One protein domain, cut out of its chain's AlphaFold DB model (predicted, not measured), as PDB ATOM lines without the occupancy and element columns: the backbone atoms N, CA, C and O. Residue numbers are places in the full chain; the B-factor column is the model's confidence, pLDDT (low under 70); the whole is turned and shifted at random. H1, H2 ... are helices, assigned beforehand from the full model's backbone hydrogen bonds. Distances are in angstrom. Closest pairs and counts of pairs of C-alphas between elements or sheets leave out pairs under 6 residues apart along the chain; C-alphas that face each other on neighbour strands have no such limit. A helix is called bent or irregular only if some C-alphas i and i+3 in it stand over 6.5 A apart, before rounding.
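This is residues 3 to 195 of the 439 residues of an uncharacterized protein of Monascus purpureus (UniProt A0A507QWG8). Helices stacked one after another along the longest axis make this domain: bent H1 and H2 at one end, then the hairpin of H4 and H5 with short H3 next to it, H6 in the middle, then H7 and H8, and H9 at the far end. Most touching helices cross rather than run side by side; at the tail, residues 178 to 183 stick out and the chain then folds back toward the middle. The printed part has 193 residues with nine named helices, H1 to H9 in chain order, and no named strand: all helix. It is compact, with a radius of gyration of the C-alphas of 17.4 A and spans of 52 by 39 by 26 A.

Start at the longest helix, H1, residues 20 to 40, with C-alpha 20 at (47.079, 3.965, -58.804). By its hydrogen bonds it was assigned as one helix, but it is bent: C-alphas 29 and 32 are 8.2 A apart, between arms H1a, residues 20 to 29, and H1b, residues 32 to 40. Next come H2, residues 50 to 66, 24.5 A long; H3, residues 71 to 75; H4, residues 81 to 90; H5, residues 95 to 108, 19.9 A; and H6, residues 111 to 124, 20.2 A. Look on to H7, residues 132 to 142; H8, residues 147 to 159, 18.5 A; and H9, residues 163 to 176, 20.6 A, ending at C-alpha 176, (32.135, 8.131, -16.443).

From H1, look to H2: H1a is close to it but not clearly touching, Pro 20 to Tyr 65 at 7.3 A between closest C-alphas. H1b only just touches the hub, H4, with 3 pairs of C-alphas within 8 A, closest Ala 38 and Val 90 at 6.7 A. H2 touches H4 with residues 53 to 60 alone, about perpendicular at 89 degrees, closest C-alphas Cys 53 and Ile 87, 6.7 A. H4 and H5 form a hairpin at a shallow tilt of 10 degrees, closest C-alphas Trp 85 and Ala 105, 6.0 A. H3 touches H5, C-alphas 71 and 108 being closest at 3.9 A. Farther on, H5 touches H6 at a steep tilt of 55 degrees, closest C-alphas Ala 106 and Leu 114, 4.6 A. H8 touches H6, closest C-alphas Leu 152 and Ala 119, 6.7 A, and H7, Ile 150 and Ala 141, 4.5 A. H8 and H9 form another hairpin, closest C-alphas Ala 154 and Gly 166, 4.1 A, while H9 is apart from H6. Every O i to N i+4 pair is within hydrogen-bond range in H1a, H1b and H2 to H8; in H9, 8 of 10 are.

The two farthest C-alphas, Thr 29 and Ala 164, are 52.8 A apart. The printed part has no cut, and no link between helices is long. Look for low confidence, pLDDT under 70, at residues 3 to 10, 19 to 21 and 92 to 93; the mean of the printed part is 85.9.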
ATOM      1  N   LEU A   3      53.637   9.125 -39.299       56.34
ATOM      2  CA  LEU A   3      53.988  10.389 -38.619       56.34
ATOM      3  C   LEU A   3      54.926  11.322 -39.423       56.34
ATOM      4  O   LEU A   3      54.952  12.531 -39.187       56.34
ATOM      5  N   GLN A   4      55.683  10.785 -40.387       59.41
ATOM      6  CA  GLN A   4      56.615  11.561 -41.221       59.41
ATOM      7  C   GLN A   4      55.933  12.267 -42.403       59.41
ATOM      8  O   GLN A   4      56.555  13.104 -43.048       59.41
ATOM      9  N   ILE A   5      54.669  11.944 -42.690       69.19
ATOM     10  CA  ILE A   5      53.971  12.376 -43.912       69.19
ATOM     11  C   ILE A   5      53.155  13.654 -43.690       69.19
ATOM     12  O   ILE A   5      52.889  14.396 -44.633       69.19
ATOM     13  N   PHE A   6      52.781  13.936 -42.443       65.38
ATOM     14  CA  PHE A   6      52.059  15.151 -42.080       65.38
ATOM     15  C   PHE A   6      53.015  16.337 -41.898       65.38
ATOM     16  O   PHE A   6      54.076  16.204 -41.273       65.38
ATOM     17  N   THR A   7      52.603  17.506 -42.395       67.19
ATOM     18  CA  THR A   7      53.264  18.793 -42.131       67.19
ATOM     19  C   THR A   7      53.206  19.154 -40.641       67.19
ATOM     20  O   THR A   7      52.529  18.489 -39.854       67.19
ATOM     21  N   GLU A   8      53.913  20.210 -40.231       61.72
ATOM     22  CA  GLU A   8      53.862  20.733 -38.852       61.72
ATOM     23  C   GLU A   8      52.440  21.155 -38.441       61.72
ATOM     24  O   GLU A   8      52.022  20.926 -37.309       61.72
ATOM     25  N   ASP A   9      51.632  21.618 -39.398       62.16
ATOM     26  CA  ASP A   9      50.210  21.930 -39.196       62.16
ATOM     27  C   ASP A   9      49.302  20.695 -39.122       62.16
ATOM     28  O   ASP A   9      48.078  20.823 -39.042       62.16
ATOM     29  N   CYS A  10      49.895  19.499 -39.141       68.62
ATOM     30  CA  CYS A  10      49.212  18.208 -39.070       68.62
ATOM     31  C   CYS A  10      48.281  17.974 -40.258       68.62
ATOM     32  O   CYS A  10      47.207  17.392 -40.134       68.62
ATOM     33  N   ARG A  11      48.716  18.423 -41.437       76.25
ATOM     34  CA  ARG A  11      47.996  18.236 -42.695       76.25
ATOM     35  C   ARG A  11      48.854  17.475 -43.684       76.25
ATOM     36  O   ARG A  11      50.067  17.657 -43.750       76.25
ATOM     37  N   PHE A  12      48.216  16.644 -44.487       81.00
ATOM     38  CA  PHE A  12      48.781  16.265 -45.769       81.00
ATOM     39  C   PHE A  12      48.392  17.332 -46.793       81.00
ATOM     40  O   PHE A  12      47.254  17.783 -46.790       81.00
ATOM     41  N   THR A  13      49.317  17.786 -47.635       83.31
ATOM     42  CA  THR A  13      49.061  18.902 -48.572       83.31
ATOM     43  C   THR A  13      49.195  18.508 -50.039       83.31
ATOM     44  O   THR A  13      48.773  19.254 -50.919       83.31
ATOM     45  N   SER A  14      49.764  17.335 -50.316       83.81
ATOM     46  CA  SER A  14      49.988  16.845 -51.674       83.81
ATOM     47  C   SER A  14      48.900  15.860 -52.106       83.81
ATOM     48  O   SER A  14      48.092  15.401 -51.305       83.81
ATOM     49  N   ARG A  15      48.895  15.505 -53.390       85.12
ATOM     50  CA  ARG A  15      48.213  14.304 -53.893       85.12
ATOM     51  C   ARG A  15      49.031  13.050 -53.569       85.12
ATOM     52  O   ARG A  15      50.235  13.140 -53.323       85.12
ATOM     53  N   VAL A  16      48.395  11.884 -53.625       83.25
ATOM     54  CA  VAL A  16      49.099  10.598 -53.506       83.25
ATOM     55  C   VAL A  16      49.956  10.377 -54.760       83.25
ATOM     56  O   VAL A  16      49.479  10.577 -55.874       83.25
ATOM     57  N   THR A  17      51.230  10.007 -54.592       79.12
ATOM     58  CA  THR A  17      52.196   9.922 -55.711       79.12
ATOM     59  C   THR A  17      52.509   8.503 -56.180       79.12
ATOM     60  O   THR A  17      53.172   8.340 -57.199       79.12
ATOM     61  N   HIS A  18      52.076   7.476 -55.448       70.25
ATOM     62  CA  HIS A  18      52.262   6.078 -55.854       70.25
ATOM     63  C   HIS A  18      51.361   5.709 -57.046       70.25
ATOM     64  O   HIS A  18      50.314   6.331 -57.213       70.25
ATOM     65  N   PRO A  19      51.737   4.734 -57.891       67.31
ATOM     66  CA  PRO A  19      50.924   4.361 -59.042       67.31
ATOM     67  C   PRO A  19      49.539   3.848 -58.593       67.31
ATOM     68  O   PRO A  19      49.462   3.002 -57.700       67.31
ATOM     69  N   PRO A  20      48.438   4.354 -59.183       67.62
ATOM     70  CA  PRO A  20      47.079   3.965 -58.804       67.62
ATOM     71  C   PRO A  20      46.756   2.512 -59.176       67.62
ATOM     72  O   PRO A  20      45.924   1.889 -58.521       67.62
ATOM     73  N   ASP A  21      47.432   1.968 -60.191       67.69
ATOM     74  CA  ASP A  21      47.105   0.675 -60.800       67.69
ATOM     75  C   ASP A  21      47.319  -0.502 -59.838       67.69
ATOM     76  O   ASP A  21      46.492  -1.408 -59.772       67.69
ATOM     77  N   GLU A  22      48.377  -0.465 -59.022       70.94
ATOM     78  CA  GLU A  22      48.650  -1.507 -58.020       70.94
ATOM     79  C   GLU A  22      47.617  -1.492 -56.886       70.94
ATOM     80  O   GLU A  22      47.160  -2.544 -56.430       70.94
ATOM     81  N   HIS A  23      47.207  -0.298 -56.441       71.88
ATOM     82  CA  HIS A  23      46.224  -0.145 -55.364       71.88
ATOM     83  C   HIS A  23      44.819  -0.528 -55.845       71.88
ATOM     84  O   HIS A  23      44.088  -1.209 -55.127       71.88
ATOM     85  N   LEU A  24      44.465  -0.163 -57.079       73.50
ATOM     86  CA  LEU A  24      43.213  -0.574 -57.713       73.50
ATOM     87  C   LEU A  24      43.161  -2.090 -57.931       73.50
ATOM     88  O   LEU A  24      42.185  -2.710 -57.519       73.50
ATOM     89  N   ALA A  25      44.220  -2.706 -58.466       77.00
ATOM     90  CA  ALA A  25      44.278  -4.156 -58.674       77.00
ATOM     91  C   ALA A  25      44.181  -4.947 -57.356       77.00
ATOM     92  O   ALA A  25      43.472  -5.958 -57.269       77.00
ATOM     93  N   TYR A  26      44.854  -4.471 -56.301       77.81
ATOM     94  CA  TYR A  26      44.735  -5.048 -54.962       77.81
ATOM     95  C   TYR A  26      43.302  -4.960 -54.433       77.81
ATOM     96  O   TYR A  26      42.774  -5.943 -53.899       77.81
ATOM     97  N   LEU A  27      42.669  -3.795 -54.589       75.56
ATOM     98  CA  LEU A  27      41.306  -3.578 -54.134       75.56
ATOM     99  C   LEU A  27      40.319  -4.437 -54.909       75.56
ATOM    100  O   LEU A  27      39.549  -5.130 -54.265       75.56
ATOM    101  N   GLU A  28      40.366  -4.480 -56.238       78.31
ATOM    102  CA  GLU A  28      39.466  -5.312 -57.051       78.31
ATOM    103  C   GLU A  28      39.520  -6.793 -56.650       78.31
ATOM    104  O   GLU A  28      38.481  -7.448 -56.546       78.31
ATOM    105  N   THR A  29      40.714  -7.295 -56.332       82.00
ATOM    106  CA  THR A  29      40.923  -8.692 -55.927       82.00
ATOM    107  C   THR A  29      40.393  -8.978 -54.514       82.00
ATOM    108  O   THR A  29      39.808 -10.033 -54.269       82.00
ATOM    109  N   ASN A  30      40.567  -8.046 -53.569       82.69
ATOM    110  CA  ASN A  30      40.316  -8.286 -52.140       82.69
ATOM    111  C   ASN A  30      39.065  -7.580 -51.588       82.69
ATOM    112  O   ASN A  30      38.703  -7.781 -50.424       82.69
ATOM    113  N   PHE A  31      38.370  -6.777 -52.399       82.75
ATOM    114  CA  PHE A  31      37.295  -5.887 -51.951       82.75
ATOM    115  C   PHE A  31      36.206  -6.574 -51.118       82.75
ATOM    116  O   PHE A  31      35.877  -6.077 -50.030       82.75
ATOM    117  N   PRO A  32      35.627  -7.709 -51.571       83.12
ATOM    118  CA  PRO A  32      34.529  -8.344 -50.849       83.12
ATOM    119  C   PRO A  32      34.987  -8.911 -49.503       83.12
ATOM    120  O   PRO A  32      34.230  -8.877 -48.531       83.12
ATOM    121  N   LEU A  33      36.232  -9.395 -49.434       83.88
ATOM    122  CA  LEU A  33      36.831  -9.930 -48.215       83.88
ATOM    123  C   LEU A  33      37.097  -8.813 -47.204       83.88
ATOM    124  O   LEU A  33      36.665  -8.936 -46.058       83.88
ATOM    125  N   ILE A  34      37.711  -7.708 -47.637       84.81
ATOM    126  CA  ILE A  34      38.022  -6.546 -46.790       84.81
ATOM    127  C   ILE A  34      36.734  -5.929 -46.233       84.81
ATOM    128  O   ILE A  34      36.578  -5.797 -45.019       84.81
ATOM    129  N   CYS A  35      35.764  -5.615 -47.098       83.62
ATOM    130  CA  CYS A  35      34.497  -5.026 -46.660       83.62
ATOM    131  C   CYS A  35      33.671  -5.998 -45.807       83.62
ATOM    132  O   CYS A  35      33.008  -5.583 -44.856       83.62
ATOM    133  N   GLY A  36      33.694  -7.293 -46.137       83.50
ATOM    134  CA  GLY A  36      33.018  -8.326 -45.360       83.50
ATOM    135  C   GLY A  36      33.616  -8.484 -43.962       83.50
ATOM    136  O   GLY A  36      32.870  -8.573 -42.987       83.50
ATOM    137  N   TYR A  37      34.945  -8.478 -43.852       84.50
ATOM    138  CA  TYR A  37      35.647  -8.499 -42.573       84.50
ATOM    139  C   TYR A  37      35.345  -7.240 -41.759       84.50
ATOM    140  O   TYR A  37      34.874  -7.364 -40.635       84.50
ATOM    141  N   ALA A  38      35.499  -6.053 -42.351       84.12
ATOM    142  CA  ALA A  38      35.291  -4.773 -41.676       84.12
ATOM    143  C   ALA A  38      33.872  -4.580 -41.122       84.12
ATOM    144  O   ALA A  38      33.690  -3.947 -40.087       84.12
ATOM    145  N   LYS A  39      32.855  -5.144 -41.783       86.06
ATOM    146  CA  LYS A  39      31.490  -5.175 -41.240       86.06
ATOM    147  C   LYS A  39      31.359  -6.114 -40.046       86.06
ATOM    148  O   LYS A  39      30.708  -5.761 -39.071       86.06
ATOM    149  N   ARG A  40      31.963  -7.307 -40.115       83.75
ATOM    150  CA  ARG A  40      31.931  -8.285 -39.013       83.75
ATOM    151  C   ARG A  40      32.690  -7.795 -37.783       83.75
ATOM    152  O   ARG A  40      32.278  -8.107 -36.674       83.75
ATOM    153  N   SER A  41      33.766  -7.041 -37.980       80.25
ATOM    154  CA  SER A  41      34.554  -6.440 -36.902       80.25
ATOM    155  C   SER A  41      34.023  -5.085 -36.425       80.25
ATOM    156  O   SER A  41      34.574  -4.538 -35.480       80.25
ATOM    157  N   GLY A  42      32.959  -4.544 -37.030       82.56
ATOM    158  CA  GLY A  42      32.322  -3.297 -36.589       82.56
ATOM    159  C   GLY A  42      32.990  -2.001 -37.072       82.56
ATOM    160  O   GLY A  42      32.546  -0.919 -36.701       82.56
ATOM    161  N   HIS A  43      34.010  -2.073 -37.935       82.06
ATOM    162  CA  HIS A  43      34.625  -0.889 -38.556       82.06
ATOM    163  C   HIS A  43      33.731  -0.222 -39.610       82.06
ATOM    164  O   HIS A  43      33.832   0.985 -39.835       82.06
ATOM    165  N   LEU A  44      32.855  -0.992 -40.266       85.88
ATOM    166  CA  LEU A  44      31.848  -0.470 -41.190       85.88
ATOM    167  C   LEU A  44      30.431  -0.738 -40.674       85.88
ATOM    168  O   LEU A  44      30.172  -1.831 -40.164       85.88
ATOM    169  N   PRO A  45      29.487   0.199 -40.878       84.25
ATOM    170  CA  PRO A  45      28.096  -0.029 -40.523       84.25
ATOM    171  C   PRO A  45      27.507  -1.239 -41.259       84.25
ATOM    172  O   PRO A  45      27.689  -1.408 -42.469       84.25
ATOM    173  N   SER A  46      26.754  -2.068 -40.536       82.94
ATOM    174  CA  SER A  46      26.163  -3.306 -41.065       82.94
ATOM    175  C   SER A  46      25.160  -3.062 -42.199       82.94
ATOM    176  O   SER A  46      25.057  -3.883 -43.110       82.94
ATOM    177  N   TYR A  47      24.473  -1.914 -42.184       85.00
ATOM    178  CA  TYR A  47      23.491  -1.517 -43.200       85.00
ATOM    179  C   TYR A  47      24.112  -1.110 -44.542       85.00
ATOM    180  O   TYR A  47      23.403  -0.992 -45.542       85.00
ATOM    181  N   LEU A  48      25.421  -0.855 -44.592       86.31
ATOM    182  CA  LEU A  48      26.049  -0.319 -45.790       86.31
ATOM    183  C   LEU A  48      26.168  -1.407 -46.865       86.31
ATOM    184  O   LEU A  48      26.662  -2.496 -46.592       86.31
ATOM    185  N   SER A  49      25.742  -1.162 -48.106       87.44
ATOM    186  CA  SER A  49      25.821  -2.188 -49.160       87.44
ATOM    187  C   SER A  49      27.253  -2.347 -49.699       87.44
ATOM    188  O   SER A  49      28.022  -1.389 -49.722       87.44
ATOM    189  N   LEU A  50      27.626  -3.551 -50.165       85.38
ATOM    190  CA  LEU A  50      28.935  -3.768 -50.814       85.38
ATOM    191  C   LEU A  50      29.104  -2.901 -52.070       85.38
ATOM    192  O   LEU A  50      30.195  -2.402 -52.327       85.38
ATOM    193  N   LYS A  51      28.013  -2.674 -52.810       87.25
ATOM    194  CA  LYS A  51      27.995  -1.790 -53.978       87.25
ATOM    195  C   LYS A  51      28.318  -0.346 -53.589       87.25
ATOM    196  O   LYS A  51      29.151   0.287 -54.224       87.25
ATOM    197  N   THR A  52      27.722   0.143 -52.502       87.75
ATOM    198  CA  THR A  52      27.993   1.487 -51.975       87.75
ATOM    199  C   THR A  52      29.436   1.623 -51.503       87.75
ATOM    200  O   THR A  52      30.061   2.626 -51.835       87.75
ATOM    201  N   CYS A  53      29.981   0.621 -50.790       86.75
ATOM    202  CA  CYS A  53      31.412   0.600 -50.471       86.75
ATOM    203  C   CYS A  53      32.223   0.800 -51.756       86.75
ATOM    204  O   CYS A  53      33.011   1.730 -51.825       86.75
ATOM    205  N   TYR A  54      31.996  -0.038 -52.773       86.88
ATOM    206  CA  TYR A  54      32.795  -0.058 -54.001       86.88
ATOM    207  C   TYR A  54      32.767   1.276 -54.753       86.88
ATOM    208  O   TYR A  54      33.803   1.793 -55.167       86.88
ATOM    209  N   GLU A  55      31.586   1.878 -54.880       88.81
ATOM    210  CA  GLU A  55      31.424   3.172 -55.546       88.81
ATOM    211  C   GLU A  55      32.135   4.308 -54.797       88.81
ATOM    212  O   GLU A  55      32.788   5.147 -55.421       88.81
ATOM    213  N   VAL A  56      32.025   4.347 -53.464       91.00
ATOM    214  CA  VAL A  56      32.716   5.348 -52.633       91.00
ATOM    215  C   VAL A  56      34.228   5.139 -52.692       91.00
ATOM    216  O   VAL A  56      34.976   6.101 -52.846       91.00
ATOM    217  N   SER A  57      34.665   3.885 -52.634       87.56
ATOM    218  CA  SER A  57      36.055   3.459 -52.731       87.56
ATOM    219  C   SER A  57      36.730   3.918 -54.022       87.56
ATOM    220  O   SER A  57      37.773   4.572 -53.973       87.56
ATOM    221  N   GLY A  58      36.106   3.652 -55.172       87.44
ATOM    222  CA  GLY A  58      36.631   4.081 -56.471       87.44
ATOM    223  C   GLY A  58      36.733   5.605 -56.585       87.44
ATOM    224  O   GLY A  58      37.762   6.132 -57.010       87.44
ATOM    225  N   LYS A  59      35.702   6.329 -56.127       90.81
ATOM    226  CA  LYS A  59      35.704   7.802 -56.113       90.81
ATOM    227  C   LYS A  59      36.781   8.378 -55.191       90.81
ATOM    228  O   LYS A  59      37.408   9.372 -55.546       90.81
ATOM    229  N   LEU A  60      37.008   7.758 -54.031       90.88
ATOM    230  CA  LEU A  60      38.044   8.161 -53.080       90.88
ATOM    231  C   LEU A  60      39.444   8.036 -53.674       90.88
ATOM    232  O   LEU A  60      40.229   8.974 -53.565       90.88
ATOM    233  N   LEU A  61      39.749   6.911 -54.322       88.38
ATOM    234  CA  LEU A  61      41.038   6.715 -54.990       88.38
ATOM    235  C   LEU A  61      41.226   7.751 -56.087       88.38
ATOM    236  O   LEU A  61      42.217   8.476 -56.087       88.38
ATOM    237  N   GLN A  62      40.238   7.887 -56.974       88.56
ATOM    238  CA  GLN A  62      40.303   8.861 -58.055       88.56
ATOM    239  C   GLN A  62      40.556  10.278 -57.520       88.56
ATOM    240  O   GLN A  62      41.422  10.979 -58.042       88.56
ATOM    241  N   ALA A  63      39.862  10.693 -56.457       90.44
ATOM    242  CA  ALA A  63      40.088  11.989 -55.826       90.44
ATOM    243  C   ALA A  63      41.507  12.104 -55.236       90.44
ATOM    244  O   ALA A  63      42.199  13.084 -55.507       90.44
ATOM    245  N   ALA A  64      41.976  11.087 -54.511       89.25
ATOM    246  CA  ALA A  64      43.276  11.098 -53.844       89.25
ATOM    247  C   ALA A  64      44.475  11.239 -54.801       89.25
ATOM    248  O   ALA A  64      45.486  11.854 -54.448       89.25
ATOM    249  N   TYR A  65      44.359  10.704 -56.018       87.69
ATOM    250  CA  TYR A  65      45.398  10.805 -57.050       87.69
ATOM    251  C   TYR A  65      45.289  12.062 -57.923       87.69
ATOM    252  O   TYR A  65      46.271  12.475 -58.544       87.69
ATOM    253  N   THR A  66      44.113  12.690 -57.989       87.38
ATOM    254  CA  THR A  66      43.868  13.828 -58.891       87.38
ATOM    255  C   THR A  66      44.005  15.175 -58.202       87.38
ATOM    256  O   THR A  66      44.563  16.099 -58.794       87.38
ATOM    257  N   VAL A  67      43.533  15.297 -56.961       91.62
ATOM    258  CA  VAL A  67      43.446  16.575 -56.250       91.62
ATOM    259  C   VAL A  67      44.114  16.508 -54.873       91.62
ATOM    260  O   VAL A  67      44.164  15.444 -54.251       91.62
ATOM    261  N   PRO A  68      44.642  17.635 -54.361       90.19
ATOM    262  CA  PRO A  68      45.078  17.715 -52.971       90.19
ATOM    263  C   PRO A  68      43.888  17.517 -52.011       90.19
ATOM    264  O   PRO A  68      42.730  17.728 -52.401       90.19
ATOM    265  N   PRO A  69      44.147  17.106 -50.758       90.94
ATOM    266  CA  PRO A  69      43.089  16.853 -49.791       90.94
ATOM    267  C   PRO A  69      42.356  18.158 -49.489       90.94
ATOM    268  O   PRO A  69      42.974  19.195 -49.257       90.94
ATOM    269  N   SER A  70      41.029  18.110 -49.536       92.62
ATOM    270  CA  SER A  70      40.182  19.261 -49.238       92.62
ATOM    271  C   SER A  70      38.795  18.827 -48.783       92.62
ATOM    272  O   SER A  70      38.302  17.761 -49.166       92.62
ATOM    273  N   ALA A  71      38.115  19.702 -48.041       91.75
ATOM    274  CA  ALA A  71      36.724  19.488 -47.641       91.75
ATOM    275  C   ALA A  71      35.796  19.205 -48.841       91.75
ATOM    276  O   ALA A  71      34.888  18.374 -48.763       91.75
ATOM    277  N   GLN A  72      36.023  19.892 -49.967       93.19
ATOM    278  CA  GLN A  72      35.221  19.742 -51.181       93.19
ATOM    279  C   GLN A  72      35.429  18.376 -51.845       93.19
ATOM    280  O   GLN A  72      34.462  17.805 -52.343       93.19
ATOM    281  N   ALA A  73      36.653  17.837 -51.808       91.06
ATOM    282  CA  ALA A  73      36.968  16.534 -52.388       91.06
ATOM    283  C   ALA A  73      36.207  15.384 -51.710       91.06
ATOM    284  O   ALA A  73      35.817  14.441 -52.386       91.06
ATOM    285  N   ILE A  74      35.943  15.467 -50.402       93.56
ATOM    286  CA  ILE A  74      35.139  14.454 -49.699       93.56
ATOM    287  C   ILE A  74      33.640  14.716 -49.858       93.56
ATOM    288  O   ILE A  74      32.875  13.792 -50.135       93.56
ATOM    289  N   ARG A  75      33.211  15.980 -49.745       93.12
ATOM    290  CA  ARG A  75      31.789  16.352 -49.866       93.12
ATOM    291  C   ARG A  75      31.211  16.099 -51.261       93.12
ATOM    292  O   ARG A  75      30.000  15.943 -51.387       93.12
ATOM    293  N   SER A  76      32.047  16.047 -52.301       92.19
ATOM    294  CA  SER A  76      31.625  15.668 -53.655       92.19
ATOM    295  C   SER A  76      31.348  14.164 -53.802       92.19
ATOM    296  O   SER A  76      30.605  13.768 -54.700       92.19
ATOM    297  N   ILE A  77      31.907  13.325 -52.921       91.56
ATOM    298  CA  ILE A  77      31.729  11.867 -52.940       91.56
ATOM    299  C   ILE A  77      30.436  11.478 -52.221       91.56
ATOM    300  O   ILE A  77      29.631  10.722 -52.767       91.56
ATOM    301  N   SER A  78      30.235  11.992 -51.003       91.56
ATOM    302  CA  SER A  78      29.039  11.749 -50.191       91.56
ATOM    303  C   SER A  78      28.802  12.886 -49.196       91.56
ATOM    304  O   SER A  78      29.733  13.575 -48.783       91.56
ATOM    305  N   LYS A  79      27.545  13.039 -48.763       89.50
ATOM    306  CA  LYS A  79      27.179  13.914 -47.636       89.50
ATOM    307  C   LYS A  79      27.610  13.329 -46.290       89.50
ATOM    308  O   LYS A  79      27.885  14.085 -45.365       89.50
ATOM    309  N   ASP A  80      27.653  12.003 -46.187       91.25
ATOM    310  CA  ASP A  80      28.091  11.294 -44.986       91.25
ATOM    311  C   ASP A  80      29.621  11.174 -44.981       91.25
ATOM    312  O   ASP A  80      30.202  10.207 -45.482       91.25
ATOM    313  N   VAL A  81      30.266  12.220 -44.465       93.25
ATOM    314  CA  VAL A  81      31.727  12.364 -44.418       93.25
ATOM    315  C   VAL A  81      32.369  11.284 -43.540       93.25
ATOM    316  O   VAL A  81      33.444  10.783 -43.872       93.25
ATOM    317  N   GLU A  82      31.721  10.893 -42.442       90.94
ATOM    318  CA  GLU A  82      32.256   9.890 -41.517       90.94
ATOM    319  C   GLU A  82      32.299   8.509 -42.151       90.94
ATOM    320  O   GLU A  82      33.317   7.821 -42.069       90.94
ATOM    321  N   THR A  83      31.228   8.110 -42.837       90.44
ATOM    322  CA  THR A  83      31.204   6.839 -43.563       90.44
ATOM    323  C   THR A  83      32.251   6.811 -44.673       90.44
ATOM    324  O   THR A  83      32.922   5.795 -44.849       90.44
ATOM    325  N   VAL A  84      32.449   7.922 -45.391       92.44
ATOM    326  CA  VAL A  84      33.515   8.022 -46.402       92.44
ATOM    327  C   VAL A  84      34.892   7.825 -45.765       92.44
ATOM    328  O   VAL A  84      35.700   7.061 -46.292       92.44
ATOM    329  N   TRP A  85      35.148   8.448 -44.612       92.62
ATOM    330  CA  TRP A  85      36.399   8.256 -43.876       92.62
ATOM    331  C   TRP A  85      36.585   6.800 -43.426       92.62
ATOM    332  O   TRP A  85      37.624   6.217 -43.723       92.62
ATOM    333  N   LYS A  86      35.562   6.175 -42.822       89.50
ATOM    334  CA  LYS A  86      35.598   4.763 -42.384       89.50
ATOM    335  C   LYS A  86      35.882   3.802 -43.544       89.50
ATOM    336  O   LYS A  86      36.678   2.874 -43.410       89.50
ATOM    337  N   ILE A  87      35.263   4.033 -44.706       89.81
ATOM    338  CA  ILE A  87      35.537   3.254 -45.924       89.81
ATOM    339  C   ILE A  87      36.995   3.449 -46.353       89.81
ATOM    340  O   ILE A  87      37.689   2.467 -46.609       89.81
ATOM    341  N   GLY A  88      37.486   4.690 -46.374       88.50
ATOM    342  CA  GLY A  88      38.872   4.993 -46.728       88.50
ATOM    343  C   GLY A  88      39.913   4.378 -45.787       88.50
ATOM    344  O   GLY A  88      40.936   3.880 -46.260       88.50
ATOM    345  N   THR A  89      39.641   4.319 -44.481       86.88
ATOM    346  CA  THR A  89      40.528   3.652 -43.513       86.88
ATOM    347  C   THR A  89      40.556   2.136 -43.698       86.88
ATOM    348  O   THR A  89      41.611   1.518 -43.590       86.88
ATOM    349  N   VAL A  90      39.411   1.530 -44.028       84.69
ATOM    350  CA  VAL A  90      39.262   0.072 -44.181       84.69
ATOM    351  C   VAL A  90      39.849  -0.452 -45.484       84.69
ATOM    352  O   VAL A  90      40.388  -1.554 -45.509       84.69
ATOM    353  N   MET A  91      39.752   0.317 -46.568       80.31
ATOM    354  CA  MET A  91      40.273  -0.086 -47.877       80.31
ATOM    355  C   MET A  91      41.764  -0.419 -47.868       80.31
ATOM    356  O   MET A  91      42.253  -1.093 -48.773       80.31
ATOM    357  N   GLY A  92      42.498   0.071 -46.872       66.25
ATOM    358  CA  GLY A  92      43.941   0.052 -46.926       66.25
ATOM    359  C   GLY A  92      44.452   0.949 -48.051       66.25
ATOM    360  O   GLY A  92      43.717   1.513 -48.863       66.25
ATOM    361  N   GLY A  93      45.752   1.158 -48.034       68.94
ATOM    362  CA  GLY A  93      46.442   2.067 -48.928       68.94
ATOM    363  C   GLY A  93      47.740   2.490 -48.282       68.94
ATOM    364  O   GLY A  93      47.874   2.446 -47.056       68.94
ATOM    365  N   GLY A  94      48.703   2.885 -49.107       78.31
ATOM    366  CA  GLY A  94      49.970   3.379 -48.596       78.31
ATOM    367  C   GLY A  94      49.758   4.513 -47.575       78.31
ATOM    368  O   GLY A  94      48.734   5.204 -47.612       78.31
ATOM    369  N   PRO A  95      50.731   4.765 -46.691       83.12
ATOM    370  CA  PRO A  95      50.655   5.826 -45.684       83.12
ATOM    371  C   PRO A  95      50.212   7.206 -46.216       83.12
ATOM    372  O   PRO A  95      49.537   7.947 -45.507       83.12
ATOM    373  N   GLN A  96      50.540   7.544 -47.471       86.06
ATOM    374  CA  GLN A  96      50.091   8.780 -48.126       86.06
ATOM    375  C   GLN A  96      48.582   8.815 -48.390       86.06
ATOM    376  O   GLN A  96      47.957   9.855 -48.208       86.06
ATOM    377  N   PHE A  97      47.984   7.695 -48.804       87.94
ATOM    378  CA  PHE A  97      46.544   7.611 -49.046       87.94
ATOM    379  C   PHE A  97      45.767   7.788 -47.740       87.94
ATOM    380  O   PHE A  97      44.835   8.584 -47.679       87.94
ATOM    381  N   GLN A  98      46.209   7.125 -46.669       87.94
ATOM    382  CA  GLN A  98      45.604   7.282 -45.343       87.94
ATOM    383  C   GLN A  98      45.731   8.719 -44.820       87.94
ATOM    384  O   GLN A  98      44.759   9.281 -44.304       87.94
ATOM    385  N   ALA A  99      46.891   9.354 -45.017       88.12
ATOM    386  CA  ALA A  99      47.091  10.756 -44.663       88.12
ATOM    387  C   ALA A  99      46.178  11.696 -45.471       88.12
ATOM    388  O   ALA A  99      45.580  12.613 -44.903       88.12
ATOM    389  N   TRP A 100      46.016  11.438 -46.774       92.50
ATOM    390  CA  TRP A 100      45.124  12.195 -47.653       92.50
ATOM    391  C   TRP A 100      43.661  12.081 -47.213       92.50
ATOM    392  O   TRP A 100      43.019  13.102 -46.966       92.50
ATOM    393  N   VAL A 101      43.152  10.853 -47.045       93.06
ATOM    394  CA  VAL A 101      41.753  10.589 -46.663       93.06
ATOM    395  C   VAL A 101      41.433  11.229 -45.320       93.06
ATOM    396  O   VAL A 101      40.411  11.900 -45.181       93.06
ATOM    397  N   THR A 102      42.317  11.055 -44.340       91.62
ATOM    398  CA  THR A 102      42.105  11.589 -42.993       91.62
ATOM    399  C   THR A 102      42.111  13.116 -43.005       91.62
ATOM    400  O   THR A 102      41.198  13.723 -42.448       91.62
ATOM    401  N   THR A 103      43.064  13.746 -43.705       91.38
ATOM    402  CA  THR A 103      43.128  15.216 -43.819       91.38
ATOM    403  C   THR A 103      41.876  15.774 -44.490       91.38
ATOM    404  O   THR A 103      41.226  16.667 -43.946       91.38
ATOM    405  N   ALA A 104      41.490  15.217 -45.640       92.75
ATOM    406  CA  ALA A 104      40.335  15.695 -46.390       92.75
ATOM    407  C   ALA A 104      39.021  15.505 -45.606       92.75
ATOM    408  O   ALA A 104      38.155  16.382 -45.620       92.75
ATOM    409  N   ALA A 105      38.877  14.388 -44.884       94.06
ATOM    410  CA  ALA A 105      37.704  14.115 -44.060       94.06
ATOM    411  C   ALA A 105      37.619  15.036 -42.834       94.06
ATOM    412  O   ALA A 105      36.534  15.526 -42.515       94.06
ATOM    413  N   ALA A 106      38.746  15.319 -42.175       92.38
ATOM    414  CA  ALA A 106      38.794  16.259 -41.061       92.38
ATOM    415  C   ALA A 106      38.410  17.679 -41.509       92.38
ATOM    416  O   ALA A 106      37.586  18.326 -40.864       92.38
ATOM    417  N   GLU A 107      38.914  18.143 -42.661       90.88
ATOM    418  CA  GLU A 107      38.510  19.435 -43.237       90.88
ATOM    419  C   GLU A 107      37.028  19.465 -43.647       90.88
ATOM    420  O   GLU A 107      36.365  20.501 -43.551       90.88
ATOM    421  N   ALA A 108      36.478  18.327 -44.076       92.00
ATOM    422  CA  ALA A 108      35.059  18.193 -44.382       92.00
ATOM    423  C   ALA A 108      34.156  18.190 -43.134       92.00
ATOM    424  O   ALA A 108      32.954  18.440 -43.284       92.00
ATOM    425  N   GLY A 109      34.724  18.003 -41.937       89.75
ATOM    426  CA  GLY A 109      34.030  18.059 -40.650       89.75
ATOM    427  C   GLY A 109      33.810  16.706 -39.970       89.75
ATOM    428  O   GLY A 109      32.988  16.642 -39.064       89.75
ATOM    429  N   SER A 110      34.502  15.641 -40.392       92.06
ATOM    430  CA  SER A 110      34.454  14.340 -39.709       92.06
ATOM    431  C   SER A 110      35.145  14.421 -38.347       92.06
ATOM    432  O   SER A 110      36.343  14.700 -38.264       92.06
ATOM    433  N   GLU A 111      34.388  14.159 -37.283       91.62
ATOM    434  CA  GLU A 111      34.873  14.147 -35.900       91.62
ATOM    435  C   GLU A 111      35.943  13.078 -35.648       91.62
ATOM    436  O   GLU A 111      37.022  13.444 -35.175       91.62
ATOM    437  N   PRO A 112      35.750  11.795 -36.015       89.62
ATOM    438  CA  PRO A 112      36.779  10.783 -35.788       89.62
ATOM    439  C   PRO A 112      38.054  11.048 -36.601       89.62
ATOM    440  O   PRO A 112      39.155  10.823 -36.100       89.62
ATOM    441  N   ALA A 113      37.941  11.605 -37.814       91.44
ATOM    442  CA  ALA A 113      39.113  11.998 -38.600       91.44
ATOM    443  C   ALA A 113      39.882  13.159 -37.945       91.44
ATOM    444  O   ALA A 113      41.113  13.156 -37.921       91.44
ATOM    445  N   LEU A 114      39.162  14.140 -37.391       92.62
ATOM    446  CA  LEU A 114      39.755  15.260 -36.663       92.62
ATOM    447  C   LEU A 114      40.493  14.780 -35.404       92.62
ATOM    448  O   LEU A 114      41.635  15.183 -35.184       92.62
ATOM    449  N   LEU A 115      39.864  13.907 -34.608       92.12
ATOM    450  CA  LEU A 115      40.466  13.316 -33.409       92.12
ATOM    451  C   LEU A 115      41.725  12.513 -33.751       92.12
ATOM    452  O   LEU A 115      42.735  12.642 -33.066       92.12
ATOM    453  N   TYR A 116      41.697  11.753 -34.847       90.19
ATOM    454  CA  TYR A 116      42.855  11.004 -35.328       90.19
ATOM    455  C   TYR A 116      44.039  11.923 -35.671       90.19
ATOM    456  O   TYR A 116      45.162  11.685 -35.230       90.19
ATOM    457  N   ILE A 117      43.803  13.014 -36.411       89.19
ATOM    458  CA  ILE A 117      44.856  13.993 -36.738       89.19
ATOM    459  C   ILE A 117      45.385  14.683 -35.480       89.19
ATOM    460  O   ILE A 117      46.597  14.855 -35.337       89.19
ATOM    461  N   ALA A 118      44.495  15.071 -34.565       90.56
ATOM    462  CA  ALA A 118      44.885  15.685 -33.303       90.56
ATOM    463  C   ALA A 118      45.759  14.736 -32.467       90.56
ATOM    464  O   ALA A 118      46.800  15.154 -31.963       90.56
ATOM    465  N   ALA A 119      45.405  13.451 -32.386       90.19
ATOM    466  CA  ALA A 119      46.201  12.441 -31.694       90.19
ATOM    467  C   ALA A 119      47.613  12.310 -32.292       90.19
ATOM    468  O   ALA A 119      48.603  12.393 -31.564       90.19
ATOM    469  N   LEU A 120      47.726  12.209 -33.622       85.25
ATOM    470  CA  LEU A 120      49.027  12.161 -34.302       85.25
ATOM    471  C   LEU A 120      49.862  13.430 -34.066       85.25
ATOM    472  O   LEU A 120      51.081  13.354 -33.902       85.25
ATOM    473  N   SER A 121      49.217  14.599 -34.036       84.69
ATOM    474  CA  SER A 121      49.870  15.882 -33.755       84.69
ATOM    475  C   SER A 121      50.501  15.917 -32.366       84.69
ATOM    476  O   SER A 121      51.669  16.289 -32.217       84.69
ATOM    477  N   VAL A 122      49.727  15.495 -31.364       86.81
ATOM    478  CA  VAL A 122      50.129  15.454 -29.956       86.81
ATOM    479  C   VAL A 122      51.283  14.476 -29.737       86.81
ATOM    480  O   VAL A 122      52.168  14.752 -28.936       86.81
ATOM    481  N   GLN A 123      51.329  13.367 -30.481       83.06
ATOM    482  CA  GLN A 123      52.454  12.426 -30.426       83.06
ATOM    483  C   GLN A 123      53.748  12.996 -31.037       83.06
ATOM    484  O   GLN A 123      54.841  12.623 -30.615       83.06
ATOM    485  N   LYS A 124      53.649  13.880 -32.041       77.88
ATOM    486  CA  LYS A 124      54.807  14.439 -32.764       77.88
ATOM    487  C   LYS A 124      55.394  15.686 -32.098       77.88
ATOM    488  O   LYS A 124      56.595  15.924 -32.211       77.88
ATOM    489  N   SER A 125      54.556  16.496 -31.457       72.31
ATOM    490  CA  SER A 125      54.923  17.846 -31.017       72.31
ATOM    491  C   SER A 125      55.008  17.934 -29.500       72.31
ATOM    492  O   SER A 125      54.071  17.554 -28.806       72.31
ATOM    493  N   PHE A 126      56.093  18.519 -28.983       70.75
ATOM    494  CA  PHE A 126      56.220  18.781 -27.546       70.75
ATOM    495  C   PHE A 126      55.205  19.826 -27.059       70.75
ATOM    496  O   PHE A 126      54.646  19.683 -25.980       70.75
ATOM    497  N   VAL A 127      54.915  20.844 -27.881       80.88
ATOM    498  CA  VAL A 127      53.840  21.817 -27.639       80.88
ATOM    499  C   VAL A 127      52.941  21.869 -28.873       80.88
ATOM    500  O   VAL A 127      53.394  22.316 -29.930       80.88
ATOM    501  N   PRO A 128      51.680  21.415 -28.781       78.19
ATOM    502  CA  PRO A 128      50.780  21.406 -29.925       78.19
ATOM    503  C   PRO A 128      50.452  22.829 -30.413       78.19
ATOM    504  O   PRO A 128      50.061  23.676 -29.593       78.19
ATOM    505  N   PRO A 129      50.566  23.110 -31.729       76.06
ATOM    506  CA  PRO A 129      50.349  24.446 -32.277       76.06
ATOM    507  C   PRO A 129      48.904  24.916 -32.075       76.06
ATOM    508  O   PRO A 129      47.961  24.127 -32.086       76.06
ATOM    509  N   SER A 130      48.697  26.226 -31.922       79.12
ATOM    510  CA  SER A 130      47.349  26.807 -31.878       79.12
ATOM    511  C   SER A 130      46.791  26.931 -33.297       79.12
ATOM    512  O   SER A 130      46.868  27.982 -33.932       79.12
ATOM    513  N   ASN A 131      46.274  25.823 -33.827       82.75
ATOM    514  CA  ASN A 131      45.712  25.742 -35.173       82.75
ATOM    515  C   ASN A 131      44.180  25.508 -35.130       82.75
ATOM    516  O   ASN A 131      43.606  25.244 -34.067       82.75
ATOM    517  N   PRO A 132      43.476  25.590 -36.276       85.25
ATOM    518  CA  PRO A 132      42.034  25.341 -36.330       85.25
ATOM    519  C   PRO A 132      41.608  23.939 -35.862       85.25
ATOM    520  O   PRO A 132      40.486  23.785 -35.387       85.25
ATOM    521  N   VAL A 133      42.489  22.934 -35.967       86.56
ATOM    522  CA  VAL A 133      42.218  21.561 -35.505       86.56
ATOM    523  C   VAL A 133      42.061  21.547 -33.987       86.56
ATOM    524  O   VAL A 133      41.056  21.047 -33.492       86.56
ATOM    525  N   PHE A 134      42.981  22.177 -33.252       89.12
ATOM    526  CA  PHE A 134      42.917  22.236 -31.789       89.12
ATOM    527  C   PHE A 134      41.794  23.134 -31.266       89.12
ATOM    528  O   PHE A 134      41.187  22.804 -30.255       89.12
ATOM    529  N   LYS A 135      41.430  24.208 -31.982       89.62
ATOM    530  CA  LYS A 135      40.217  24.984 -31.649       89.62
ATOM    531  C   LYS A 135      38.950  24.142 -31.784       89.62
ATOM    532  O   LYS A 135      38.016  24.269 -30.998       89.62
ATOM    533  N   ARG A 136      38.896  23.284 -32.805       89.88
ATOM    534  CA  ARG A 136      37.757  22.388 -33.001       89.88
ATOM    535  C   ARG A 136      37.759  21.243 -31.989       89.88
ATOM    536  O   ARG A 136      36.686  20.879 -31.529       89.88
ATOM    537  N   LEU A 137      38.931  20.730 -31.615       92.94
ATOM    538  CA  LEU A 137      39.087  19.758 -30.531       92.94
ATOM    539  C   LEU A 137      38.553  20.310 -29.206       92.94
ATOM    540  O   LEU A 137      37.773  19.636 -28.545       92.94
ATOM    541  N   GLU A 138      38.920  21.543 -28.857       92.25
ATOM    542  CA  GLU A 138      38.441  22.224 -27.655       92.25
ATOM    543  C   GLU A 138      36.911  22.343 -27.644       92.25
ATOM    544  O   GLU A 138      36.274  21.973 -26.663       92.25
ATOM    545  N   TYR A 139      36.305  22.738 -28.770       92.88
ATOM    546  CA  TYR A 139      34.847  22.735 -28.924       92.88
ATOM    547  C   TYR A 139      34.236  21.340 -28.693       92.88
ATOM    548  O   TYR A 139      33.229  21.214 -28.005       92.88
ATOM    549  N   LEU A 140      34.836  20.277 -29.240       93.56
ATOM    550  CA  LEU A 140      34.344  18.908 -29.034       93.56
ATOM    551  C   LEU A 140      34.499  18.430 -27.581       93.56
ATOM    552  O   LEU A 140      33.676  17.649 -27.112       93.56
ATOM    553  N   ALA A 141      35.535  18.888 -26.879       93.50
ATOM    554  CA  ALA A 141      35.790  18.529 -25.490       93.50
ATOM    555  C   ALA A 141      34.878  19.281 -24.508       93.50
ATOM    556  O   ALA A 141      34.423  18.688 -23.537       93.50
ATOM    557  N   ILE A 142      34.616  20.569 -24.752       92.38
ATOM    558  CA  ILE A 142      33.865  21.433 -23.829       92.38
ATOM    559  C   ILE A 142      32.363  21.410 -24.127       92.38
ATOM    560  O   ILE A 142      31.570  21.229 -23.213       92.38
ATOM    561  N   GLU A 143      31.962  21.584 -25.389       92.25
ATOM    562  CA  GLU A 143      30.545  21.761 -25.754       92.25
ATOM    563  C   GLU A 143      29.837  20.433 -26.025       92.25
ATOM    564  O   GLU A 143      28.648  20.287 -25.752       92.25
ATOM    565  N   LYS A 144      30.553  19.462 -26.608       89.69
ATOM    566  CA  LYS A 144      30.003  18.125 -26.885       89.69
ATOM    567  C   LYS A 144      30.358  17.078 -25.835       89.69
ATOM    568  O   LYS A 144      29.833  15.974 -25.923       89.69
ATOM    569  N   GLU A 145      31.269  17.407 -24.920       91.06
ATOM    570  CA  GLU A 145      31.777  16.517 -23.867       91.06
ATOM    571  C   GLU A 145      32.164  15.118 -24.383       91.06
ATOM    572  O   GLU A 145      31.952  14.105 -23.726       91.06
ATOM    573  N   LEU A 146      32.746  15.039 -25.588       91.62
ATOM    574  CA  LEU A 146      33.165  13.752 -26.148       91.62
ATOM    575  C   LEU A 146      34.372  13.208 -25.362       91.62
ATOM    576  O   LEU A 146      35.411  13.878 -25.356       91.62
ATOM    577  N   PRO A 147      34.325  11.982 -24.796       92.81
ATOM    578  CA  PRO A 147      35.414  11.452 -23.969       92.81
ATOM    579  C   PRO A 147      36.771  11.439 -24.682       92.81
ATOM    580  O   PRO A 147      37.773  11.896 -24.136       92.81
ATOM    581  N   SER A 148      36.812  11.011 -25.947       92.88
ATOM    582  CA  SER A 148      38.030  11.034 -26.769       92.88
ATOM    583  C   SER A 148      38.603  12.443 -26.954       92.88
ATOM    584  O   SER A 148      39.821  12.628 -26.943       92.88
ATOM    585  N   ALA A 149      37.732  13.445 -27.122       94.88
ATOM    586  CA  ALA A 149      38.145  14.837 -27.270       94.88
ATOM    587  C   ALA A 149      38.661  15.399 -25.943       94.88
ATOM    588  O   ALA A 149      39.688  16.074 -25.931       94.88
ATOM    589  N   ILE A 150      37.990  15.070 -24.835       95.94
ATOM    590  CA  ILE A 150      38.403  15.432 -23.479       95.94
ATOM    591  C   ILE A 150      39.801  14.884 -23.175       95.94
ATOM    592  O   ILE A 150      40.667  15.649 -22.753       95.94
ATOM    593  N   ILE A 151      40.057  13.598 -23.438       95.50
ATOM    594  CA  ILE A 151      41.361  12.970 -23.174       95.50
ATOM    595  C   ILE A 151      42.478  13.691 -23.943       95.50
ATOM    596  O   ILE A 151      43.508  14.056 -23.367       95.50
ATOM    597  N   LEU A 152      42.269  13.937 -25.240       94.56
ATOM    598  CA  LEU A 152      43.242  14.650 -26.067       94.56
ATOM    599  C   LEU A 152      43.424  16.102 -25.621       94.56
ATOM    600  O   LEU A 152      44.558  16.574 -25.550       94.56
ATOM    601  N   GLN A 153      42.344  16.809 -25.289       95.31
ATOM    602  CA  GLN A 153      42.418  18.194 -24.833       95.31
ATOM    603  C   GLN A 153      43.138  18.302 -23.483       95.31
ATOM    604  O   GLN A 153      43.992  19.171 -23.326       95.31
ATOM    605  N   ALA A 154      42.883  17.391 -22.542       95.88
ATOM    606  CA  ALA A 154      43.607  17.324 -21.273       95.88
ATOM    607  C   ALA A 154      45.111  17.107 -21.503       95.88
ATOM    608  O   ALA A 154      45.945  17.769 -20.879       95.88
ATOM    609  N   LYS A 155      45.473  16.246 -22.467       94.31
ATOM    610  CA  LYS A 155      46.870  16.055 -22.875       94.31
ATOM    611  C   LYS A 155      47.473  17.340 -23.454       94.31
ATOM    612  O   LYS A 155      48.579  17.711 -23.069       94.31
ATOM    613  N   VAL A 156      46.752  18.039 -24.334       93.69
ATOM    614  CA  VAL A 156      47.182  19.320 -24.928       93.69
ATOM    615  C   VAL A 156      47.389  20.394 -23.856       93.69
ATOM    616  O   VAL A 156      48.405  21.086 -23.895       93.69
ATOM    617  N   LEU A 157      46.474  20.518 -22.891       94.19
ATOM    618  CA  LEU A 157      46.592  21.451 -21.765       94.19
ATOM    619  C   LEU A 157      47.838  21.153 -20.925       94.19
ATOM    620  O   LEU A 157      48.626  22.058 -20.655       94.19
ATOM    621  N   GLY A 158      48.085  19.880 -20.603       93.44
ATOM    622  CA  GLY A 158      49.307  19.472 -19.909       93.44
ATOM    623  C   GLY A 158      50.581  19.817 -20.687       93.44
ATOM    624  O   GLY A 158      51.536  20.322 -20.107       93.44
ATOM    625  N   LEU A 159      50.592  19.621 -22.011       92.00
ATOM    626  CA  LEU A 159      51.747  19.967 -22.855       92.00
ATOM    627  C   LEU A 159      51.985  21.484 -22.934       92.00
ATOM    628  O   LEU A 159      53.100  21.926 -23.195       92.00
ATOM    629  N   ARG A 160      50.952  22.293 -22.673       91.88
ATOM    630  CA  ARG A 160      51.040  23.755 -22.541       91.88
ATOM    631  C   ARG A 160      51.378  24.218 -21.118       91.88
ATOM    632  O   ARG A 160      51.458  25.418 -20.882       91.88
ATOM    633  N   GLY A 161      51.568  23.294 -20.173       92.19
ATOM    634  CA  GLY A 161      51.835  23.588 -18.762       92.19
ATOM    635  C   GLY A 161      50.590  23.923 -17.931       92.19
ATOM    636  O   GLY A 161      50.711  24.250 -16.754       92.19
ATOM    637  N   GLN A 162      49.388  23.817 -18.503       94.69
ATOM    638  CA  GLN A 162      48.113  24.055 -17.816       94.69
ATOM    639  C   GLN A 162      47.628  22.774 -17.117       94.69
ATOM    640  O   GLN A 162      46.571  22.224 -17.430       94.69
ATOM    641  N   PHE A 163      48.425  22.259 -16.177       95.50
ATOM    642  CA  PHE A 163      48.179  20.949 -15.561       95.50
ATOM    643  C   PHE A 163      46.874  20.886 -14.757       95.50
ATOM    644  O   PHE A 163      46.149  19.902 -14.863       95.50
ATOM    645  N   ALA A 164      46.545  21.933 -13.993       95.50
ATOM    646  CA  ALA A 164      45.338  21.963 -13.160       95.50
ATOM    647  C   ALA A 164      44.043  21.921 -13.992       95.50
ATOM    648  O   ALA A 164      43.120  21.179 -13.660       95.50
ATOM    649  N   GLU A 165      43.997  22.664 -15.102       95.38
ATOM    650  CA  GLU A 165      42.870  22.632 -16.043       95.38
ATOM    651  C   GLU A 165      42.752  21.255 -16.710       95.38
ATOM    652  O   GLU A 165      41.657  20.708 -16.820       95.38
ATOM    653  N   GLY A 166      43.887  20.660 -17.100       95.38
ATOM    654  CA  GLY A 166      43.922  19.304 -17.644       95.38
ATOM    655  C   GLY A 166      43.399  18.254 -16.660       95.38
ATOM    656  O   GLY A 166      42.657  17.363 -17.068       95.38
ATOM    657  N   VAL A 167      43.752  18.369 -15.372       96.25
ATOM    658  CA  VAL A 167      43.259  17.482 -14.303       96.25
ATOM    659  C   VAL A 167      41.744  17.589 -14.160       96.25
ATOM    660  O   VAL A 167      41.065  16.570 -14.232       96.25
ATOM    661  N   ALA A 168      41.206  18.804 -14.038       95.38
ATOM    662  CA  ALA A 168      39.763  19.004 -13.902       95.38
ATOM    663  C   ALA A 168      38.984  18.445 -15.106       95.38
ATOM    664  O   ALA A 168      37.872  17.939 -14.965       95.38
ATOM    665  N   LEU A 169      39.572  18.523 -16.305       95.50
ATOM    666  CA  LEU A 169      38.946  18.010 -17.516       95.50
ATOM    667  C   LEU A 169      38.951  16.474 -17.569       95.50
ATOM    668  O   LEU A 169      37.926  15.876 -17.887       95.50
ATOM    669  N   ILE A 170      40.081  15.829 -17.254       95.62
ATOM    670  CA  ILE A 170      40.189  14.362 -17.315       95.62
ATOM    671  C   ILE A 170      39.417  13.671 -16.183       95.62
ATOM    672  O   ILE A 170      38.949  12.551 -16.375       95.62
ATOM    673  N   GLU A 171      39.231  14.333 -15.037       94.94
ATOM    674  CA  GLU A 171      38.420  13.823 -13.924       94.94
ATOM    675  C   GLU A 171      36.987  13.503 -14.353       94.94
ATOM    676  O   GLU A 171      36.496  12.427 -14.018       94.94
ATOM    677  N   LYS A 172      36.375  14.345 -15.197       93.69
ATOM    678  CA  LYS A 172      35.049  14.072 -15.774       93.69
ATOM    679  C   LYS A 172      34.993  12.707 -16.467       93.69
ATOM    680  O   LYS A 172      34.092  11.916 -16.223       93.69
ATOM    681  N   VAL A 173      35.993  12.399 -17.298       93.81
ATOM    682  CA  VAL A 173      36.055  11.107 -18.001       93.81
ATOM    683  C   VAL A 173      36.306   9.968 -17.022       93.81
ATOM    684  O   VAL A 173      35.702   8.910 -17.163       93.81
ATOM    685  N   MET A 174      37.168  10.168 -16.023       92.50
ATOM    686  CA  MET A 174      37.456   9.147 -15.013       92.50
ATOM    687  C   MET A 174      36.222   8.769 -14.175       92.50
ATOM    688  O   MET A 174      36.150   7.629 -13.719       92.50
ATOM    689  N   GLU A 175      35.268   9.686 -13.993       92.12
ATOM    690  CA  GLU A 175      33.987   9.438 -13.312       92.12
ATOM    691  C   GLU A 175      32.978   8.662 -14.178       92.12
ATOM    692  O   GLU A 175      32.147   7.928 -13.641       92.12
ATOM    693  N   GLU A 176      33.060   8.783 -15.505       89.88
ATOM    694  CA  GLU A 176      32.135   8.131 -16.443       89.88
ATOM    695  C   GLU A 176      32.571   6.722 -16.867       89.88
ATOM    696  O   GLU A 176      31.734   5.862 -17.162       89.88
ATOM    697  N   ILE A 177      33.880   6.469 -16.936       88.81
ATOM    698  CA  ILE A 177      34.402   5.189 -17.419       88.81
ATOM    699  C   ILE A 177      34.234   4.067 -16.386       88.81
ATOM    700  O   ILE A 177      34.320   4.261 -15.174       88.81
ATOM    701  N   TYR A 178      34.052   2.845 -16.885       86.50
ATOM    702  CA  TYR A 178      33.958   1.641 -16.063       86.50
ATOM    703  C   TYR A 178      34.628   0.445 -16.753       86.50
ATOM    704  O   TYR A 178      34.691   0.383 -17.985       86.50
ATOM    705  N   PRO A 179      35.147  -0.535 -15.990       86.06
ATOM    706  CA  PRO A 179      35.774  -1.712 -16.572       86.06
ATOM    707  C   PRO A 179      34.733  -2.613 -17.249       86.06
ATOM    708  O   PRO A 179      33.700  -2.953 -16.669       86.06
ATOM    709  N   THR A 180      35.040  -3.068 -18.463       83.31
ATOM    710  CA  THR A 180      34.219  -4.017 -19.226       83.31
ATOM    711  C   THR A 180      35.038  -5.240 -19.631       83.31
ATOM    712  O   THR A 180      36.240  -5.159 -19.867       83.31
ATOM    713  N   ARG A 181      34.381  -6.406 -19.706       80.88
ATOM    714  CA  ARG A 181      34.968  -7.639 -20.270       80.88
ATOM    715  C   ARG A 181      34.709  -7.782 -21.765       80.88
ATOM    716  O   ARG A 181      35.292  -8.654 -22.401       80.88
ATOM    717  N   LEU A 182      33.787  -6.983 -22.295       81.25
ATOM    718  CA  LEU A 182      33.459  -6.974 -23.708       81.25
ATOM    719  C   LEU A 182      34.348  -5.934 -24.384       81.25
ATOM    720  O   LEU A 182      34.312  -4.776 -23.958       81.25
ATOM    721  N   PRO A 183      35.137  -6.318 -25.401       72.88
ATOM    722  CA  PRO A 183      35.868  -5.333 -26.178       72.88
ATOM    723  C   PRO A 183      34.856  -4.375 -26.823       72.88
ATOM    724  O   PRO A 183      33.838  -4.847 -27.346       72.88
ATOM    725  N   PRO A 184      35.089  -3.051 -26.767       77.94
ATOM    726  CA  PRO A 184      34.220  -2.107 -27.449       77.94
ATOM    727  C   PRO A 184      34.251  -2.383 -28.954       77.94
ATOM    728  O   PRO A 184      35.268  -2.811 -29.511       77.94
ATOM    729  N   SER A 185      33.125  -2.136 -29.622       79.44
ATOM    730  CA  SER A 185      33.125  -2.038 -31.080       79.44
ATOM    731  C   SER A 185      34.108  -0.937 -31.491       79.44
ATOM    732  O   SER A 185      34.167   0.080 -30.805       79.44
ATOM    733  N   PRO A 186      34.826  -1.048 -32.621       77.25
ATOM    734  CA  PRO A 186      35.679   0.037 -33.105       77.25
ATOM    735  C   PRO A 186      34.951   1.375 -33.298       77.25
ATOM    736  O   PRO A 186      35.589   2.421 -33.338       77.25
ATOM    737  N   ALA A 187      33.623   1.350 -33.449       70.25
ATOM    738  CA  ALA A 187      32.801   2.556 -33.510       70.25
ATOM    739  C   ALA A 187      32.624   3.246 -32.144       70.25
ATOM    740  O   ALA A 187      32.458   4.462 -32.114       70.25
ATOM    741  N   ASP A 188      32.686   2.480 -31.053       75.75
ATOM    742  CA  ASP A 188      32.514   2.939 -29.668       75.75
ATOM    743  C   ASP A 188      33.863   3.041 -28.929       75.75
ATOM    744  O   ASP A 188      33.919   3.363 -27.742       75.75
ATOM    745  N   ASP A 189      34.966   2.730 -29.615       83.88
ATOM    746  CA  ASP A 189      36.308   2.777 -29.053       83.88
ATOM    747  C   ASP A 189      36.792   4.223 -28.915       83.88
ATOM    748  O   ASP A 189      37.266   4.856 -29.865       83.88
ATOM    749  N   ILE A 190      36.725   4.728 -27.684       85.69
ATOM    750  CA  ILE A 190      37.176   6.074 -27.337       85.69
ATOM    751  C   ILE A 190      38.692   6.274 -27.508       85.69
ATOM    752  O   ILE A 190      39.143   7.422 -27.510       85.69
ATOM    753  N   LEU A 191      39.475   5.197 -27.653       88.56
ATOM    754  CA  LEU A 191      40.932   5.245 -27.800       88.56
ATOM    755  C   LEU A 191      41.395   5.241 -29.266       88.56
ATOM    756  O   LEU A 191      42.593   5.370 -29.535       88.56
ATOM    757  N   LEU A 192      40.465   5.111 -30.219       85.25
ATOM    758  CA  LEU A 192      40.737   5.052 -31.660       85.25
ATOM    759  C   LEU A 192      41.827   4.029 -32.025       85.25
ATOM    760  O   LEU A 192      42.791   4.355 -32.718       85.25
ATOM    761  N   GLY A 193      41.709   2.794 -31.536       79.81
ATOM    762  CA  GLY A 193      42.683   1.732 -31.786       79.81
ATOM    763  C   GLY A 193      44.051   2.001 -31.151       79.81
ATOM    764  O   GLY A 193      45.075   1.612 -31.713       79.81
ATOM    765  N   GLY A 194      44.076   2.712 -30.019       84.62
ATOM    766  CA  GLY A 194      45.290   3.055 -29.272       84.62
ATOM    767  C   GLY A 194      46.035   4.293 -29.779       84.62
ATOM    768  O   GLY A 194      47.160   4.539 -29.353       84.62
ATOM    769  N   GLN A 195      45.444   5.078 -30.686       86.44
ATOM    770  CA  GLN A 195      46.029   6.362 -31.100       86.44
ATOM    771  C   GLN A 195      45.889   7.431 -30.016       86.44
ATOM    772  O   GLN A 195      46.755   8.298 -29.878       86.44
TER     773      GLN A 195